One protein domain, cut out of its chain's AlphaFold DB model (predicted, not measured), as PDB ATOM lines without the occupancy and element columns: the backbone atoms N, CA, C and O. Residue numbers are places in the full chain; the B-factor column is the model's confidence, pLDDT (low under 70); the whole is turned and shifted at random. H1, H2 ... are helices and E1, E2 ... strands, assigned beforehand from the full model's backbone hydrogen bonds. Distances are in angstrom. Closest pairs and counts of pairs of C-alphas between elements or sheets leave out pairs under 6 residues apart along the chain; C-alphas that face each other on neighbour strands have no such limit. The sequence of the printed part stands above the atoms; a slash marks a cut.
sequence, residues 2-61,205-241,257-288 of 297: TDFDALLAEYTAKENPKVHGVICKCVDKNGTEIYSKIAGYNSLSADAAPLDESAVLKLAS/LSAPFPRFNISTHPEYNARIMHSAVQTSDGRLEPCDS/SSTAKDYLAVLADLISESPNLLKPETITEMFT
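This is residues 2 to 61, 205 to 241 and 257 to 288 of the 297 residues of the protein "Esterase" of Aspergillus arachidicola (UniProt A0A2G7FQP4). A long two-stranded hairpin, E1 and E2, runs through a loose assembly, with H1 packed at one end of it, mainly on E2, and H3 running beside E1 toward the other end. H4 lies beyond H3 at one far end, the small hairpin E4 and E5 lies at the opposite end, and the short strand pair E3 and E6 leads into H3, with H2 near E3. The printed part has 129 residues with four named helices and six named strands, in the order H1 E1 E2 E3 H2 E4 E5 E6 H3 H4; its three two-stranded sheets are antiparallel. The class is mixed, helices and strands, with under half of the residues in named elements. The whole is only just loose, close to compact, with a radius of gyration of the C-alphas of 17.0 A and spans of 49 by 41 by 27 A.

H1 is residues 2 to 11, 14.2 A long, from C-alpha 2 at (235.271, 318.207, 275.120). E1, residues 21 to 27, is 20.6 A long, and E2, residues 33 to 40, is 20.9 A long. E3 is residues 56 to 58, H2 218 to 221, E4 228 to 230, E5 236 to 238 and E6 257 to 259. H3, residues 260 to 271, is 16.7 A long and begins at C-alpha 260 (222.509, 300.295, 277.680). H4, residues 280 to 286, is 9.9 A long and ends at C-alpha 286 (215.102, 302.017, 298.601).

E1 and E2 form an antiparallel hairpin at 178 degrees, with N 24 and O 37 within hydrogen-bond range at 2.8 A. The closest C-alphas of H1 and E2, those of Ala 9 and Ala 39, are 6.2 A apart. Those of E1 and H3, Val 27 and Ala 268, are 6.7 A apart. E3 and E6 are antiparallel at 140 degrees, with N 57 and O 258 at 2.8 A. The closest C-alphas of E3 and H2, Val 56 and Tyr 220, are 6.7 A apart. E4 and E5 form a hairpin, antiparallel at 144 degrees, with N 229 and O 237 at 2.8 A. H3 and H4 are close but not clearly touching, with C-alphas 270 and 283 at 7.0 A. Their lines stand at 71 degrees, only just about perpendicular. H1 and H3 are apart. In H1 and H4 every O i to N i+4 pair is within hydrogen-bond range, in H3 7 of 8; H2 is too short for such a pair.

The two C-alphas farthest apart, those of Ala 46 and Glu 281, are 50.3 A apart. Residues 62 to 204 are not printed, with 21.5 A between C-alphas 61 and 205, nor are residues 242 to 256, with 14.7 A between C-alphas 241 and 257. Of the links that are printed whole, E2 to E3 is long, with 15 residues. The mean pLDDT of the printed part is 93.4; residues 2 and 241 are under 70.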
ATOM      1  N   THR A   2     234.237 318.438 276.159       68.06
ATOM      2  CA  THR A   2     235.271 318.207 275.120       68.06
ATOM      3  C   THR A   2     236.453 317.356 275.592       68.06
ATOM      4  O   THR A   2     236.880 316.466 274.868       68.06
ATOM      5  N   ASP A   3     236.915 317.569 276.824       85.38
ATOM      6  CA  ASP A   3     238.069 316.844 277.370       85.38
ATOM      7  C   ASP A   3     237.738 315.376 277.687       85.38
ATOM      8  O   ASP A   3     238.591 314.505 277.561       85.38
ATOM      9  N   PHE A   4     236.483 315.082 278.045       89.00
ATOM     10  CA  PHE A   4     236.034 313.717 278.327       89.00
ATOM     11  C   PHE A   4     235.799 312.923 277.038       89.00
ATOM     12  O   PHE A   4     236.219 311.775 276.937       89.00
ATOM     13  N   ASP A   5     235.201 313.546 276.021       91.69
ATOM     14  CA  ASP A   5     235.025 312.934 274.702       91.69
ATOM     15  C   ASP A   5     236.367 312.625 274.029       91.69
ATOM     16  O   ASP A   5     236.525 311.563 273.424       91.69
ATOM     17  N   ALA A   6     237.334 313.542 274.148       92.25
ATOM     18  CA  ALA A   6     238.692 313.333 273.659       92.25
ATOM     19  C   ALA A   6     239.366 312.160 274.384       92.25
ATOM     20  O   ALA A   6     239.940 311.293 273.729       92.25
ATOM     21  N   LEU A   7     239.217 312.084 275.712       92.69
ATOM     22  CA  LEU A   7     239.734 310.975 276.512       92.69
ATOM     23  C   LEU A   7     239.107 309.633 276.111       92.69
ATOM     24  O   LEU A   7     239.821 308.646 275.957       92.69
ATOM     25  N   LEU A   8     237.785 309.585 275.900       92.69
ATOM     26  CA  LEU A   8     237.098 308.378 275.431       92.69
ATOM     27  C   LEU A   8     237.625 307.925 274.067       92.69
ATOM     28  O   LEU A   8     237.870 306.734 273.878       92.69
ATOM     29  N   ALA A   9     237.820 308.854 273.129       92.06
ATOM     30  CA  ALA A   9     238.372 308.547 271.813       92.06
ATOM     31  C   ALA A   9     239.820 308.036 271.896       92.06
ATOM     32  O   ALA A   9     240.149 307.033 271.267       92.06
ATOM     33  N   GLU A  10     240.666 308.675 272.707       93.81
ATOM     34  CA  GLU A  10     242.048 308.245 272.945       93.81
ATOM     35  C   GLU A  10     242.098 306.836 273.554       93.81
ATOM     36  O   GLU A  10     242.819 305.965 273.071       93.81
ATOM     37  N   TYR A  11     241.294 306.581 274.588       94.31
ATOM     38  CA  TYR A  11     241.359 305.337 275.357       94.31
ATOM     39  C   TYR A  11     240.728 304.146 274.634       94.31
ATOM     40  O   TYR A  11     240.990 303.006 275.024       94.31
ATOM     41  N   THR A  12     239.931 304.398 273.593       95.38
ATOM     42  CA  THR A  12     239.293 303.373 272.753       95.38
ATOM     43  C   THR A  12     239.930 303.218 271.370       95.38
ATOM     44  O   THR A  12     239.429 302.452 270.543       95.38
ATOM     45  N   ALA A  13     241.045 303.909 271.104       92.88
ATOM     46  CA  ALA A  13     241.781 303.785 269.850       92.88
ATOM     47  C   ALA A  13     242.287 302.344 269.637       92.88
ATOM     48  O   ALA A  13     242.856 301.740 270.548       92.88
ATOM     49  N   LYS A  14     242.100 301.786 268.428       89.19
ATOM     50  CA  LYS A  14     242.402 300.369 268.117       89.19
ATOM     51  C   LYS A  14     243.868 300.007 268.313       89.19
ATOM     52  O   LYS A  14     244.179 298.861 268.621       89.19
ATOM     53  N   GLU A  15     244.764 300.959 268.101       88.38
ATOM     54  CA  GLU A  15     246.204 300.735 268.096       88.38
ATOM     55  C   GLU A  15     246.747 300.455 269.504       88.38
ATOM     56  O   GLU A  15     247.723 299.720 269.652       88.38
ATOM     57  N   ASN A  16     246.130 301.038 270.538       87.81
ATOM     58  CA  ASN A  16     246.550 300.897 271.935       87.81
ATOM     59  C   ASN A  16     245.376 301.137 272.908       87.81
ATOM     60  O   ASN A  16     245.428 302.073 273.715       87.81
ATOM     61  N   PRO A  17     244.307 300.323 272.843       92.56
ATOM     62  CA  PRO A  17     243.118 300.559 273.646       92.56
ATOM     63  C   PRO A  17     243.431 300.336 275.127       92.56
ATOM     64  O   PRO A  17     244.033 299.333 275.515       92.56
ATOM     65  N   LYS A  18     242.984 301.266 275.973       92.94
ATOM     66  CA  LYS A  18     242.917 301.084 277.433       92.94
ATOM     67  C   LYS A  18     241.594 300.457 277.853       92.94
ATOM     68  O   LYS A  18     241.547 299.720 278.832       92.94
ATOM     69  N   VAL A  19     240.553 300.698 277.063       93.50
ATOM     70  CA  VAL A  19     239.274 299.982 277.044       93.50
ATOM     71  C   VAL A  19     238.881 299.806 275.580       93.50
ATOM     72  O   VAL A  19     239.103 300.700 274.776       93.50
ATOM     73  N   HIS A  20     238.340 298.655 275.190       94.06
ATOM     74  CA  HIS A  20     238.057 298.405 273.770       94.06
ATOM     75  C   HIS A  20     236.760 299.074 273.298       94.06
ATOM     76  O   HIS A  20     236.657 299.421 272.127       94.06
ATOM     77  N   GLY A  21     235.807 299.308 274.202       95.06
ATOM     78  CA  GLY A  21     234.545 299.975 273.911       95.06
ATOM     79  C   GLY A  21     233.900 300.552 275.168       95.06
ATOM     80  O   GLY A  21     234.111 300.042 276.269       95.06
ATOM     81  N   VAL A  22     233.141 301.637 275.009       95.75
ATOM     82  CA  VAL A  22     232.433 302.332 276.094       95.75
ATOM     83  C   VAL A  22     231.095 302.865 275.585       95.75
ATOM     84  O   VAL A  22     231.035 303.478 274.520       95.75
ATOM     85  N   ILE A  23     230.041 302.689 276.385       96.44
ATOM     86  CA  ILE A  23     228.748 303.363 276.220       96.44
ATOM     87  C   ILE A  23     228.487 304.188 277.479       96.44
ATOM     88  O   ILE A  23     228.430 303.650 278.583       96.44
ATOM     89  N   CYS A  24     228.310 305.495 277.316       95.81
ATOM     90  CA  CYS A  24     227.940 306.413 278.384       95.81
ATOM     91  C   CYS A  24     226.619 307.091 278.033       95.81
ATOM     92  O   CYS A  24     226.490 307.695 276.968       95.81
ATOM     93  N   LYS A  25     225.652 307.021 278.947       95.62
ATOM     94  CA  LYS A  25     224.335 307.642 278.807       95.62
ATOM     95  C   LYS A  25     223.953 308.327 280.116       95.62
ATOM     96  O   LYS A  25     224.248 307.806 281.188       95.62
ATOM     97  N   CYS A  26     223.306 309.480 280.028       95.75
ATOM     98  CA  CYS A  26     222.822 310.244 281.170       95.75
ATOM     99  C   CYS A  26     221.518 310.945 280.796       95.75
ATOM    100  O   CYS A  26     221.432 311.565 279.733       95.75
ATOM    101  N   VAL A  27     220.528 310.861 281.680       96.88
ATOM    102  CA  VAL A  27     219.222 311.511 281.537       96.88
ATOM    103  C   VAL A  27     218.880 312.281 282.806       96.88
ATOM    104  O   VAL A  27     219.381 311.955 283.884       96.88
ATOM    105  N   ASP A  28     218.036 313.301 282.680       95.81
ATOM    106  CA  ASP A  28     217.420 313.963 283.830       95.81
ATOM    107  C   ASP A  28     216.148 313.225 284.298       95.81
ATOM    108  O   ASP A  28     215.710 312.245 283.693       95.81
ATOM    109  N   LYS A  29     215.522 313.727 285.370       94.06
ATOM    110  CA  LYS A  29     214.260 313.193 285.919       94.06
ATOM    111  C   LYS A  29     213.060 313.253 284.963       94.06
ATOM    112  O   LYS A  29     212.037 312.642 285.238       94.06
ATOM    113  N   ASN A  30     213.165 314.004 283.867       92.50
ATOM    114  CA  ASN A  30     212.132 314.094 282.837       92.50
ATOM    115  C   ASN A  30     212.403 313.116 281.679       92.50
ATOM    116  O   ASN A  30     211.657 313.107 280.702       92.50
ATOM    117  N   GLY A  31     213.486 312.333 281.749       91.12
ATOM    118  CA  GLY A  31     213.948 311.476 280.659       91.12
ATOM    119  C   GLY A  31     214.675 312.232 279.544       91.12
ATOM    120  O   GLY A  31     214.934 311.656 278.487       91.12
ATOM    121  N   THR A  32     215.020 313.508 279.747       94.88
ATOM    122  CA  THR A  32     215.774 314.295 278.764       94.88
ATOM    123  C   THR A  32     217.214 313.810 278.734       94.88
ATOM    124  O   THR A  32     217.883 313.806 279.767       94.88
ATOM    125  N   GLU A  33     217.716 313.432 277.558       95.56
ATOM    126  CA  GLU A  33     219.118 313.046 277.384       95.56
ATOM    127  C   GLU A  33     220.041 314.246 277.652       95.56
ATOM    128  O   GLU A  33     220.022 315.244 276.932       95.56
ATOM    129  N   ILE A  34     220.849 314.142 278.710       96.00
ATOM    130  CA  ILE A  34     221.863 315.134 279.090       96.00
ATOM    131  C   ILE A  34     223.174 314.844 278.355       96.00
ATOM    132  O   ILE A  34     223.889 315.759 277.947       96.00
ATOM    133  N   TYR A  35     223.514 313.560 278.224       94.81
ATOM    134  CA  TYR A  35     224.757 313.119 277.609       94.81
ATOM    135  C   TYR A  35     224.620 311.714 277.027       94.81
ATOM    136  O   TYR A  35     224.072 310.812 277.662       94.81
ATOM    137  N   SER A  36     225.180 311.526 275.838       94.88
ATOM    138  CA  SER A  36     225.211 310.252 275.136       94.88
ATOM    139  C   SER A  36     226.479 310.151 274.312       94.88
ATOM    140  O   SER A  36     226.748 310.981 273.440       94.88
ATOM    141  N   LYS A  37     227.275 309.124 274.602       95.44
ATOM    142  CA  LYS A  37     228.495 308.838 273.864       95.44
ATOM    143  C   LYS A  37     228.737 307.349 273.767       95.44
ATOM    144  O   LYS A  37     228.605 306.618 274.745       95.44
ATOM    145  N   ILE A  38     229.142 306.931 272.576       96.38
ATOM    146  CA  ILE A  38     229.615 305.585 272.287       96.38
ATOM    147  C   ILE A  38     230.975 305.730 271.624       96.38
ATOM    148  O   ILE A  38     231.149 306.573 270.742       96.38
ATOM    149  N   ALA A  39     231.947 304.960 272.095       96.25
ATOM    150  CA  ALA A  39     233.311 304.984 271.592       96.25
ATOM    151  C   ALA A  39     233.891 303.567 271.572       96.25
ATOM    152  O   ALA A  39     233.539 302.734 272.407       96.25
ATOM    153  N   GLY A  40     234.791 303.311 270.627       95.81
ATOM    154  CA  GLY A  40     235.446 302.019 270.463       95.81
ATOM    155  C   GLY A  40     234.629 300.987 269.690       95.81
ATOM    156  O   GLY A  40     233.874 301.311 268.772       95.81
ATOM    157  N   TYR A  41     234.842 299.723 270.036       95.75
ATOM    158  CA  TYR A  41     234.477 298.548 269.253       95.75
ATOM    159  C   TYR A  41     233.874 297.471 270.152       95.75
ATOM    160  O   TYR A  41     234.057 297.483 271.370       95.75
ATOM    161  N   ASN A  42     233.153 296.526 269.555       93.12
ATOM    162  CA  ASN A  42     232.492 295.448 270.294       93.12
ATOM    163  C   ASN A  42     233.430 294.305 270.730       93.12
ATOM    164  O   ASN A  42     232.998 293.418 271.459       93.12
ATOM    165  N   SER A  43     234.685 294.301 270.269       93.62
ATOM    166  CA  SER A  43     235.720 293.330 270.634       93.62
ATOM    167  C   SER A  43     237.121 293.892 270.354       93.62
ATOM    168  O   SER A  43     237.269 295.001 269.839       93.62
ATOM    169  N   LEU A  44     238.156 293.112 270.676       93.44
ATOM    170  CA  LEU A  44     239.556 293.409 270.343       93.44
ATOM    171  C   LEU A  44     239.989 292.890 268.961       93.44
ATOM    172  O   LEU A  44     241.155 293.046 268.599       93.44
ATOM    173  N   SER A  45     239.100 292.240 268.200       91.06
ATOM    174  CA  SER A  45     239.468 291.698 266.888       91.06
ATOM    175  C   SER A  45     239.830 292.812 265.898       91.06
ATOM    176  O   SER A  45     239.284 293.916 265.944       91.06
ATOM    177  N   ALA A  46     240.730 292.529 264.955       88.94
ATOM    178  CA  ALA A  46     241.125 293.507 263.938       88.94
ATOM    179  C   ALA A  46     239.923 293.958 263.078       88.94
ATOM    180  O   ALA A  46     239.776 295.144 262.766       88.94
ATOM    181  N   ASP A  47     239.029 293.018 262.768       90.69
ATOM    182  CA  ASP A  47     237.779 293.206 262.030       90.69
ATOM    183  C   ASP A  47     236.582 293.584 262.922       90.69
ATOM    184  O   ASP A  47     235.454 293.636 262.436       90.69
ATOM    185  N   ALA A  48     236.810 293.896 264.206       92.31
ATOM    186  CA  ALA A  48     235.750 294.285 265.132       92.31
ATOM    187  C   ALA A  48     234.939 295.472 264.597       92.31
ATOM    188  O   ALA A  48     235.506 296.492 264.167       92.31
ATOM    189  N   ALA A  49     233.615 295.338 264.685       91.69
ATOM    190  CA  ALA A  49     232.671 296.382 264.327       91.69
ATOM    191  C   ALA A  49     232.728 297.531 265.351       91.69
ATOM    192  O   ALA A  49     232.947 297.278 266.544       91.69
ATOM    193  N   PRO A  50     232.543 298.792 264.913       94.88
ATOM    194  CA  PRO A  50     232.325 299.903 265.831       94.88
ATOM    195  C   PRO A  50     231.185 299.586 266.798       94.88
ATOM    196  O   PRO A  50     230.191 298.972 266.413       94.88
ATOM    197  N   LEU A  51     231.342 299.993 268.053       95.94
ATOM    198  CA  LEU A  51     230.307 299.806 269.059       95.94
ATOM    199  C   LEU A  51     229.096 300.693 268.736       95.94
ATOM    200  O   LEU A  51     229.261 301.848 268.339       95.94
ATOM    201  N   ASP A  52     227.888 300.172 268.941       95.25
ATOM    202  CA  ASP A  52     226.638 300.906 268.736       95.25
ATOM    203  C   ASP A  52     225.623 300.666 269.869       95.25
ATOM    204  O   ASP A  52     225.862 299.904 270.807       95.25
ATOM    205  N   GLU A  53     224.481 301.358 269.805       94.44
ATOM    206  CA  GLU A  53     223.424 301.300 270.827       94.44
ATOM    207  C   GLU A  53     222.751 299.932 270.965       94.44
ATOM    208  O   GLU A  53     222.130 299.652 271.991       94.44
ATOM    209  N   SER A  54     222.851 299.087 269.940       94.38
ATOM    210  CA  SER A  54     222.267 297.751 269.930       94.38
ATOM    211  C   SER A  54     223.145 296.721 270.638       94.38
ATOM    212  O   SER A  54     222.696 295.583 270.819       94.38
ATOM    213  N   ALA A  55     224.360 297.104 271.050       95.69
ATOM    214  CA  ALA A  55     225.282 296.234 271.759       95.69
ATOM    215  C   ALA A  55     224.651 295.685 273.041       95.69
ATOM    216  O   ALA A  55     224.136 296.417 273.893       95.69
ATOM    217  N   VAL A  56     224.715 294.366 273.176       94.94
ATOM    218  CA  VAL A  56     224.224 293.651 274.344       94.94
ATOM    219  C   VAL A  56     225.350 293.516 275.356       94.94
ATOM    220  O   VAL A  56     226.405 292.945 275.083       94.94
ATOM    221  N   LEU A  57     225.098 294.029 276.551       94.56
ATOM    222  CA  LEU A  57     226.009 294.019 277.679       94.56
ATOM    223  C   LEU A  57     225.599 292.921 278.654       94.56
ATOM    224  O   LEU A  57     224.426 292.791 279.012       94.56
ATOM    225  N   LYS A  58     226.585 292.170 279.136       93.25
ATOM    226  CA  LYS A  58     226.417 291.262 280.274       93.25
ATOM    227  C   LYS A  58     226.373 292.124 281.530       93.25
ATOM    228  O   LYS A  58     227.380 292.739 281.879       93.25
ATOM    229  N   LEU A  59     225.227 292.200 282.201       95.69
ATOM    230  CA  LEU A  59     225.045 293.143 283.308       95.69
ATOM    231  C   LEU A  59     225.827 292.749 284.557       95.69
ATOM    232  O   LEU A  59     226.122 293.605 285.397       95.69
ATOM    233  N   ALA A  60     226.141 291.458 284.707       95.12
ATOM    234  CA  ALA A  60     226.672 290.923 285.950       95.12
ATOM    235  C   ALA A  60     225.831 291.466 287.120       95.12
ATOM    236  O   ALA A  60     224.601 291.433 287.092       95.12
ATOM    237  N   SER A  61     226.466 292.046 288.134       97.38
ATOM    238  CA  SER A  61     225.776 292.480 289.352       97.38
ATOM    239  C   SER A  61     224.820 293.664 289.184       97.38
ATOM    240  O   SER A  61     224.015 293.888 290.083       97.38
ATOM    241  N   LEU A 205     209.399 299.542 276.862       96.62
ATOM    242  CA  LEU A 205     210.214 298.781 275.917       96.62
ATOM    243  C   LEU A 205     209.357 297.822 275.087       96.62
ATOM    244  O   LEU A 205     208.319 297.314 275.519       96.62
ATOM    245  N   SER A 206     209.848 297.535 273.887       95.00
ATOM    246  CA  SER A 206     209.321 296.522 272.977       95.00
ATOM    247  C   SER A 206     210.363 295.436 272.743       95.00
ATOM    248  O   SER A 206     211.557 295.674 272.912       95.00
ATOM    249  N   ALA A 207     209.923 294.262 272.290       92.25
ATOM    250  CA  ALA A 207     210.834 293.180 271.940       92.25
ATOM    251  C   ALA A 207     211.875 293.620 270.879       92.25
ATOM    252  O   ALA A 207     211.542 294.417 269.996       92.25
ATOM    253  N   PRO A 208     213.101 293.063 270.915       91.81
ATOM    254  CA  PRO A 208     213.584 292.064 271.872       91.81
ATOM    255  C   PRO A 208     213.890 292.671 273.255       91.81
ATOM    256  O   PRO A 208     214.468 293.745 273.348       91.81
ATOM    257  N   PHE A 209     213.507 291.962 274.320       94.44
ATOM    258  CA  PHE A 209     213.730 292.374 275.713       94.44
ATOM    259  C   PHE A 209     215.074 291.861 276.257       94.44
ATOM    260  O   PHE A 209     215.593 290.890 275.699       94.44
ATOM    261  N   PRO A 210     215.599 292.436 277.359       95.88
ATOM    262  CA  PRO A 210     216.696 291.852 278.133       95.88
ATOM    263  C   PRO A 210     216.450 290.381 278.494       95.88
ATOM    264  O   PRO A 210     215.313 289.996 278.772       95.88
ATOM    265  N   ARG A 211     217.518 289.572 278.495       94.62
ATOM    266  CA  ARG A 211     217.452 288.104 278.616       94.62
ATOM    267  C   ARG A 211     218.412 287.545 279.656       94.62
ATOM    268  O   ARG A 211     219.515 288.069 279.829       94.62
ATOM    269  N   PHE A 212     218.012 286.447 280.281       95.81
ATOM    270  CA  PHE A 212     218.924 285.493 280.904       95.81
ATOM    271  C   PHE A 212     219.400 284.473 279.857       95.81
ATOM    272  O   PHE A 212     218.968 284.499 278.709       95.81
ATOM    273  N   ASN A 213     220.315 283.582 280.245       93.00
ATOM    274  CA  ASN A 213     220.661 282.378 279.475       93.00
ATOM    275  C   ASN A 213     220.988 282.677 277.994       93.00
ATOM    276  O   ASN A 213     220.477 282.010 277.088       93.00
ATOM    277  N   ILE A 214     221.770 283.734 277.726       89.81
ATOM    278  CA  ILE A 214     221.834 284.351 276.392       89.81
ATOM    279  C   ILE A 214     222.249 283.369 275.298       89.81
ATOM    280  O   ILE A 214     221.925 283.592 274.135       89.81
ATOM    281  N   SER A 215     223.026 282.328 275.626       87.69
ATOM    282  CA  SER A 215     223.478 281.351 274.629       87.69
ATOM    283  C   SER A 215     222.310 280.622 273.973       87.69
ATOM    284  O   SER A 215     222.452 280.118 272.860       87.69
ATOM    285  N   THR A 216     221.144 280.624 274.620       89.50
ATOM    286  CA  THR A 216     219.886 280.101 274.080       89.50
ATOM    287  C   THR A 216     219.114 281.122 273.224       89.50
ATOM    288  O   THR A 216     218.126 280.755 272.593       89.50
ATOM    289  N   HIS A 217     219.604 282.368 273.118       89.38
ATOM    290  CA  HIS A 217     219.025 283.494 272.372       89.38
ATOM    291  C   HIS A 217     219.984 284.019 271.279       89.38
ATOM    292  O   HIS A 217     220.675 285.027 271.488       89.38
ATOM    293  N   PRO A 218     220.061 283.375 270.096       89.19
ATOM    294  CA  PRO A 218     221.013 283.731 269.038       89.19
ATOM    295  C   PRO A 218     220.959 285.200 268.597       89.19
ATOM    296  O   PRO A 218     221.995 285.793 268.308       89.19
ATOM    297  N   GLU A 219     219.775 285.810 268.576       86.69
ATOM    298  CA  GLU A 219     219.548 287.209 268.196       86.69
ATOM    299  C   GLU A 219     220.133 288.217 269.194       86.69
ATOM    300  O   GLU A 219     220.512 289.337 268.833       86.69
ATOM    301  N   TYR A 220     220.191 287.828 270.467       87.38
ATOM    302  CA  TYR A 220     220.766 288.632 271.538       87.38
ATOM    303  C   TYR A 220     222.272 288.364 271.632       87.38
ATOM    304  O   TYR A 220     223.069 289.299 271.702       87.38
ATOM    305  N   ASN A 221     222.668 287.094 271.520       89.25
ATOM    306  CA  ASN A 221     224.061 286.661 271.548       89.25
ATOM    307  C   ASN A 221     224.882 287.223 270.372       89.25
ATOM    308  O   ASN A 221     226.038 287.591 270.551       89.25
ATOM    309  N   ALA A 222     224.287 287.375 269.181       90.44
ATOM    310  CA  ALA A 222     224.966 287.939 268.007       90.44
ATOM    311  C   ALA A 222     225.388 289.413 268.166       90.44
ATOM    312  O   ALA A 222     226.214 289.900 267.397       90.44
ATOM    313  N   ARG A 223     224.822 290.134 269.142       92.69
ATOM    314  CA  ARG A 223     225.108 291.554 269.411       92.69
ATOM    315  C   ARG A 223     225.964 291.756 270.656       92.69
ATOM    316  O   ARG A 223     226.067 292.878 271.153       92.69
ATOM    317  N   ILE A 224     226.518 290.683 271.209       91.19
ATOM    318  CA  ILE A 224     227.181 290.755 272.498       91.19
ATOM    319  C   ILE A 224     228.467 291.572 272.434       91.19
ATOM    320  O   ILE A 224     229.264 291.458 271.505       91.19
ATOM    321  N   MET A 225     228.677 292.397 273.454       92.81
ATOM    322  CA  MET A 225     229.973 293.001 273.702       92.81
ATOM    323  C   MET A 225     230.914 291.926 274.247       92.81
ATOM    324  O   MET A 225     230.652 291.315 275.290       92.81
ATOM    325  N   HIS A 226     231.995 291.678 273.517       91.50
ATOM    326  CA  HIS A 226     233.021 290.728 273.914       91.50
ATOM    327  C   HIS A 226     233.814 291.259 275.099       91.50
ATOM    328  O   HIS A 226     233.969 292.460 275.299       91.50
ATOM    329  N   SER A 227     234.321 290.344 275.909       90.19
ATOM    330  CA  SER A 227     235.048 290.706 277.120       90.19
ATOM    331  C   SER A 227     236.545 290.797 276.837       90.19
ATOM    332  O   SER A 227     237.097 290.065 276.015       90.19
ATOM    333  N   ALA A 228     237.218 291.680 277.567       91.56
ATOM    334  CA  ALA A 228     238.666 291.814 277.552       91.56
ATOM    335  C   ALA A 228     239.195 291.842 278.985       91.56
ATOM    336  O   ALA A 228     238.530 292.350 279.889       91.56
ATOM    337  N   VAL A 229     240.399 291.318 279.181       91.94
ATOM    338  CA  VAL A 229     241.137 291.407 280.440       91.94
ATOM    339  C   VAL A 229     242.371 292.272 280.239       91.94
ATOM    340  O   VAL A 229     242.993 292.241 279.179       91.94
ATOM    341  N   GLN A 230     242.714 293.056 281.257       92.31
ATOM    342  CA  GLN A 230     243.966 293.792 281.268       92.31
ATOM    343  C   GLN A 230     245.090 292.901 281.804       92.31
ATOM    344  O   GLN A 230     244.983 292.332 282.892       92.31
ATOM    345  N   THR A 231     246.167 292.785 281.039       91.94
ATOM    346  CA  THR A 231     247.390 292.080 281.427       91.94
ATOM    347  C   THR A 231     248.224 292.918 282.399       91.94
ATOM    348  O   THR A 231     248.017 294.121 282.562       91.94
ATOM    349  N   SER A 232     249.211 292.297 283.048       92.88
ATOM    350  CA  SER A 232     250.092 292.979 284.012       92.88
ATOM    351  C   SER A 232     250.928 294.113 283.406       92.88
ATOM    352  O   SER A 232     251.338 295.015 284.133       92.88
ATOM    353  N   ASP A 233     251.164 294.096 282.093       91.19
ATOM    354  CA  ASP A 233     251.833 295.161 281.336       91.19
ATOM    355  C   ASP A 233     250.856 296.215 280.769       91.19
ATOM    356  O   ASP A 233     251.266 297.128 280.052       91.19
ATOM    357  N   GLY A 234     249.567 296.132 281.117       87.75
ATOM    358  CA  GLY A 234     248.553 297.142 280.806       87.75
ATOM    359  C   GLY A 234     247.934 297.041 279.410       87.75
ATOM    360  O   GLY A 234     247.192 297.950 279.020       87.75
ATOM    361  N   ARG A 235     248.217 295.971 278.658       91.56
ATOM    362  CA  ARG A 235     247.542 295.652 277.392       91.56
ATOM    363  C   ARG A 235     246.188 294.997 277.646       91.56
ATOM    364  O   ARG A 235     245.920 294.501 278.736       91.56
ATOM    365  N   LEU A 236     245.340 294.979 276.623       93.94
ATOM    366  CA  LEU A 236     244.099 294.215 276.639       93.94
ATOM    367  C   LEU A 236     244.259 292.915 275.849       93.94
ATOM    368  O   LEU A 236     244.809 292.915 274.748       93.94
ATOM    369  N   GLU A 237     243.728 291.830 276.399       93.25
ATOM    370  CA  GLU A 237     243.611 290.533 275.735       93.25
ATOM    371  C   GLU A 237     242.151 290.059 275.747       93.25
ATOM    372  O   GLU A 237     241.430 290.344 276.710       93.25
ATOM    373  N   PRO A 238     241.681 289.354 274.698       92.12
ATOM    374  CA  PRO A 238     240.339 288.782 274.691       92.12
ATOM    375  C   PRO A 238     240.122 287.846 275.881       92.12
ATOM    376  O   PRO A 238     240.984 287.038 276.222       92.12
ATOM    377  N   CYS A 239     238.951 287.938 276.501       88.19
ATOM    378  CA  CYS A 239     238.559 287.103 277.630       88.19
ATOM    379  C   CYS A 239     237.086 286.716 277.495       88.19
ATOM    380  O   CYS A 239     236.230 287.201 278.225       88.19
ATOM    381  N   ASP A 240     236.770 285.840 276.544       73.44
ATOM    382  CA  ASP A 240     235.377 285.502 276.220       73.44
ATOM    383  C   ASP A 240     234.703 284.530 277.206       73.44
ATOM    384  O   ASP A 240     233.545 284.154 277.015       73.44
ATOM    385  N   SER A 241     235.367 284.144 278.302       68.88
ATOM    386  CA  SER A 241     234.736 283.313 279.329       68.88
ATOM    387  C   SER A 241     233.625 284.085 280.038       68.88
ATOM    388  O   SER A 241     233.879 285.060 280.749       68.88
ATOM    389  N   SER A 257     221.387 289.991 280.680       95.62
ATOM    390  CA  SER A 257     222.007 290.713 279.579       95.62
ATOM    391  C   SER A 257     221.032 291.719 278.993       95.62
ATOM    392  O   SER A 257     219.849 291.431 278.829       95.62
ATOM    393  N   SER A 258     221.524 292.909 278.669       96.19
ATOM    394  CA  SER A 258     220.691 294.057 278.311       96.19
ATOM    395  C   SER A 258     221.454 295.019 277.412       96.19
ATOM    396  O   SER A 258     222.681 295.064 277.469       96.19
ATOM    397  N   THR A 259     220.757 295.838 276.625       96.50
ATOM    398  CA  THR A 259     221.407 297.019 276.041       96.50
ATOM    399  C   THR A 259     221.540 298.122 277.095       96.50
ATOM    400  O   THR A 259     220.856 298.107 278.128       96.50
ATOM    401  N   ALA A 260     222.404 299.106 276.834       96.88
ATOM    402  CA  ALA A 260     222.509 300.295 277.680       96.88
ATOM    403  C   ALA A 260     221.198 301.102 277.702       96.88
ATOM    404  O   ALA A 260     220.840 301.657 278.738       96.88
ATOM    405  N   LYS A 261     220.471 301.136 276.577       95.62
ATOM    406  CA  LYS A 261     219.176 301.814 276.455       95.62
ATOM    407  C   LYS A 261     218.127 301.190 277.376       95.62
ATOM    408  O   LYS A 261     217.448 301.918 278.094       95.62
ATOM    409  N   ASP A 262     218.023 299.864 277.379       97.06
ATOM    410  CA  ASP A 262     217.015 299.163 278.182       97.06
ATOM    411  C   ASP A 262     217.273 299.350 279.685       97.06
ATOM    412  O   ASP A 262     216.352 299.625 280.452       97.06
ATOM    413  N   TYR A 263     218.542 299.277 280.108       98.19
ATOM    414  CA  TYR A 263     218.911 299.499 281.508       98.19
ATOM    415  C   TYR A 263     218.684 300.959 281.932       98.19
ATOM    416  O   TYR A 263     218.177 301.224 283.022       98.19
ATOM    417  N   LEU A 264     219.006 301.918 281.054       97.75
ATOM    418  CA  LEU A 264     218.762 303.341 281.291       97.75
ATOM    419  C   LEU A 264     217.273 303.654 281.460       97.75
ATOM    420  O   LEU A 264     216.947 304.513 282.270       97.75
ATOM    421  N   ALA A 265     216.377 302.954 280.756       97.56
ATOM    422  CA  ALA A 265     214.933 303.142 280.907       97.56
ATOM    423  C   ALA A 265     214.461 302.857 282.345       97.56
ATOM    424  O   ALA A 265     213.645 303.603 282.881       97.56
ATOM    425  N   VAL A 266     215.027 301.839 283.006       98.44
ATOM    426  CA  VAL A 266     214.741 301.553 284.423       98.44
ATOM    427  C   VAL A 266     215.330 302.619 285.341       98.44
ATOM    428  O   VAL A 266     214.653 303.077 286.256       98.44
ATOM    429  N   LEU A 267     216.572 303.050 285.095       98.06
ATOM    430  CA  LEU A 267     217.180 304.125 285.888       98.06
ATOM    431  C   LEU A 267     216.391 305.436 285.778       98.06
ATOM    432  O   LEU A 267     216.213 306.116 286.783       98.06
ATOM    433  N   ALA A 268     215.916 305.768 284.576       97.81
ATOM    434  CA  ALA A 268     215.101 306.945 284.309       97.81
ATOM    435  C   ALA A 268     213.756 306.881 285.046       97.81
ATOM    436  O   ALA A 268     213.347 307.873 285.645       97.81
ATOM    437  N   ASP A 269     213.096 305.716 285.048       98.25
ATOM    438  CA  ASP A 269     211.834 305.521 285.769       98.25
ATOM    439  C   ASP A 269     212.007 305.733 287.279       98.25
ATOM    440  O   ASP A 269     211.228 306.462 287.883       98.25
ATOM    441  N   LEU A 270     213.082 305.202 287.878       97.56
ATOM    442  CA  LEU A 270     213.342 305.330 289.320       97.56
ATOM    443  C   LEU A 270     213.562 306.774 289.799       97.56
ATOM    444  O   LEU A 270     213.340 307.058 290.975       97.56
ATOM    445  N   ILE A 271     214.028 307.671 288.926       96.38
ATOM    446  CA  ILE A 271     214.241 309.093 289.254       96.38
ATOM    447  C   ILE A 271     213.111 310.000 288.748       96.38
ATOM    448  O   ILE A 271     213.168 311.214 288.958       96.38
ATOM    449  N   SER A 272     212.117 309.430 288.062       96.06
ATOM    450  CA  SER A 272     210.963 310.147 287.524       96.06
ATOM    451  C   SER A 272     210.079 310.696 288.643       96.06
ATOM    452  O   SER A 272     209.933 310.091 289.703       96.06
ATOM    453  N   GLU A 273     209.411 311.822 288.386       93.12
ATOM    454  CA  GLU A 273     208.346 312.322 289.270       93.12
ATOM    455  C   GLU A 273     207.071 311.467 289.197       93.12
ATOM    456  O   GLU A 273     206.180 311.585 290.035       93.12
ATOM    457  N   SER A 274     206.954 310.619 288.177       93.62
ATOM    458  CA  SER A 274     205.832 309.701 287.966       93.62
ATOM    459  C   SER A 274     206.374 308.327 287.561       93.62
ATOM    460  O   SER A 274     206.320 307.978 286.378       93.62
ATOM    461  N   PRO A 275     206.969 307.584 288.513       96.94
ATOM    462  CA  PRO A 275     207.519 306.255 288.261       96.94
ATOM    463  C   PRO A 275     206.402 305.254 287.944       96.94
ATOM    464  O   PRO A 275     205.302 305.331 288.499       96.94
ATOM    465  N   ASN A 276     206.687 304.298 287.062       97.38
ATOM    466  CA  ASN A 276     205.750 303.248 286.653       97.38
ATOM    467  C   ASN A 276     206.068 301.893 287.293       97.38
ATOM    468  O   ASN A 276     205.208 301.012 287.301       97.38
ATOM    469  N   LEU A 277     207.298 301.700 287.783       98.44
ATOM    470  CA  LEU A 277     207.755 300.411 288.301       98.44
ATOM    471  C   LEU A 277     207.393 300.165 289.761       98.44
ATOM    472  O   LEU A 277     207.083 299.029 290.121       98.44
ATOM    473  N   LEU A 278     207.478 301.209 290.583       98.62
ATOM    474  CA  LEU A 278     207.279 301.182 292.030       98.62
ATOM    475  C   LEU A 278     206.591 302.474 292.469       98.62
ATOM    476  O   LEU A 278     206.757 303.525 291.847       98.62
ATOM    477  N   LYS A 279     205.853 302.414 293.574       98.38
ATOM    478  CA  LYS A 279     205.270 303.592 294.213       98.38
ATOM    479  C   LYS A 279     206.373 304.514 294.760       98.38
ATOM    480  O   LYS A 279     207.411 304.023 295.220       98.38
ATOM    481  N   PRO A 280     206.157 305.844 294.784       97.69
ATOM    482  CA  PRO A 280     207.140 306.805 295.291       97.69
ATOM    483  C   PRO A 280     207.643 306.514 296.715       97.69
ATOM    484  O   PRO A 280     208.823 306.704 297.010       97.69
ATOM    485  N   GLU A 281     206.777 306.026 297.603       97.19
ATOM    486  CA  GLU A 281     207.137 305.640 298.969       97.19
ATOM    487  C   GLU A 281     208.092 304.438 299.014       97.19
ATOM    488  O   GLU A 281     209.042 304.441 299.796       97.19
ATOM    489  N   THR A 282     207.909 303.455 298.131       98.19
ATOM    490  CA  THR A 282     208.794 302.290 298.017       98.19
ATOM    491  C   THR A 282     210.158 302.702 297.481       98.19
ATOM    492  O   THR A 282     211.184 302.264 297.996       98.19
ATOM    493  N   ILE A 283     210.191 303.598 296.491       98.00
ATOM    494  CA  ILE A 283     211.443 304.172 295.985       98.00
ATOM    495  C   ILE A 283     212.145 304.956 297.098       98.00
ATOM    496  O   ILE A 283     213.336 304.771 297.324       98.00
ATOM    497  N   THR A 284     211.418 305.773 297.861       96.88
ATOM    498  CA  THR A 284     211.989 306.507 299.003       96.88
ATOM    499  C   THR A 284     212.630 305.558 300.025       96.88
ATOM    500  O   THR A 284     213.738 305.815 300.500       96.88
ATOM    501  N   GLU A 285     211.986 304.427 300.320       96.00
ATOM    502  CA  GLU A 285     212.545 303.383 301.187       96.00
ATOM    503  C   GLU A 285     213.825 302.760 300.594       96.00
ATOM    504  O   GLU A 285     214.802 302.570 301.324       96.00
ATOM    505  N   MET A 286     213.886 302.514 299.275       96.19
ATOM    506  CA  MET A 286     215.102 302.017 298.601       96.19
ATOM    507  C   MET A 286     216.309 302.944 298.795       96.19
ATOM    508  O   MET A 286     217.436 302.466 298.914       96.19
ATOM    509  N   PHE A 287     216.080 304.259 298.819       96.00
ATOM    510  CA  PHE A 287     217.125 305.270 299.018       96.00
ATOM    511  C   PHE A 287     217.383 305.605 300.497       96.00
ATOM    512  O   PHE A 287     218.269 306.407 300.803       96.00
ATOM    513  N   THR A 288     216.650 304.987 301.425       95.31
ATOM    514  CA  THR A 288     216.849 305.173 302.865       95.31
ATOM    515  C   THR A 288     217.973 304.261 303.371       95.31
ATOM    516  O   THR A 288     218.039 303.098 302.974       95.31
TER     517      THR A 288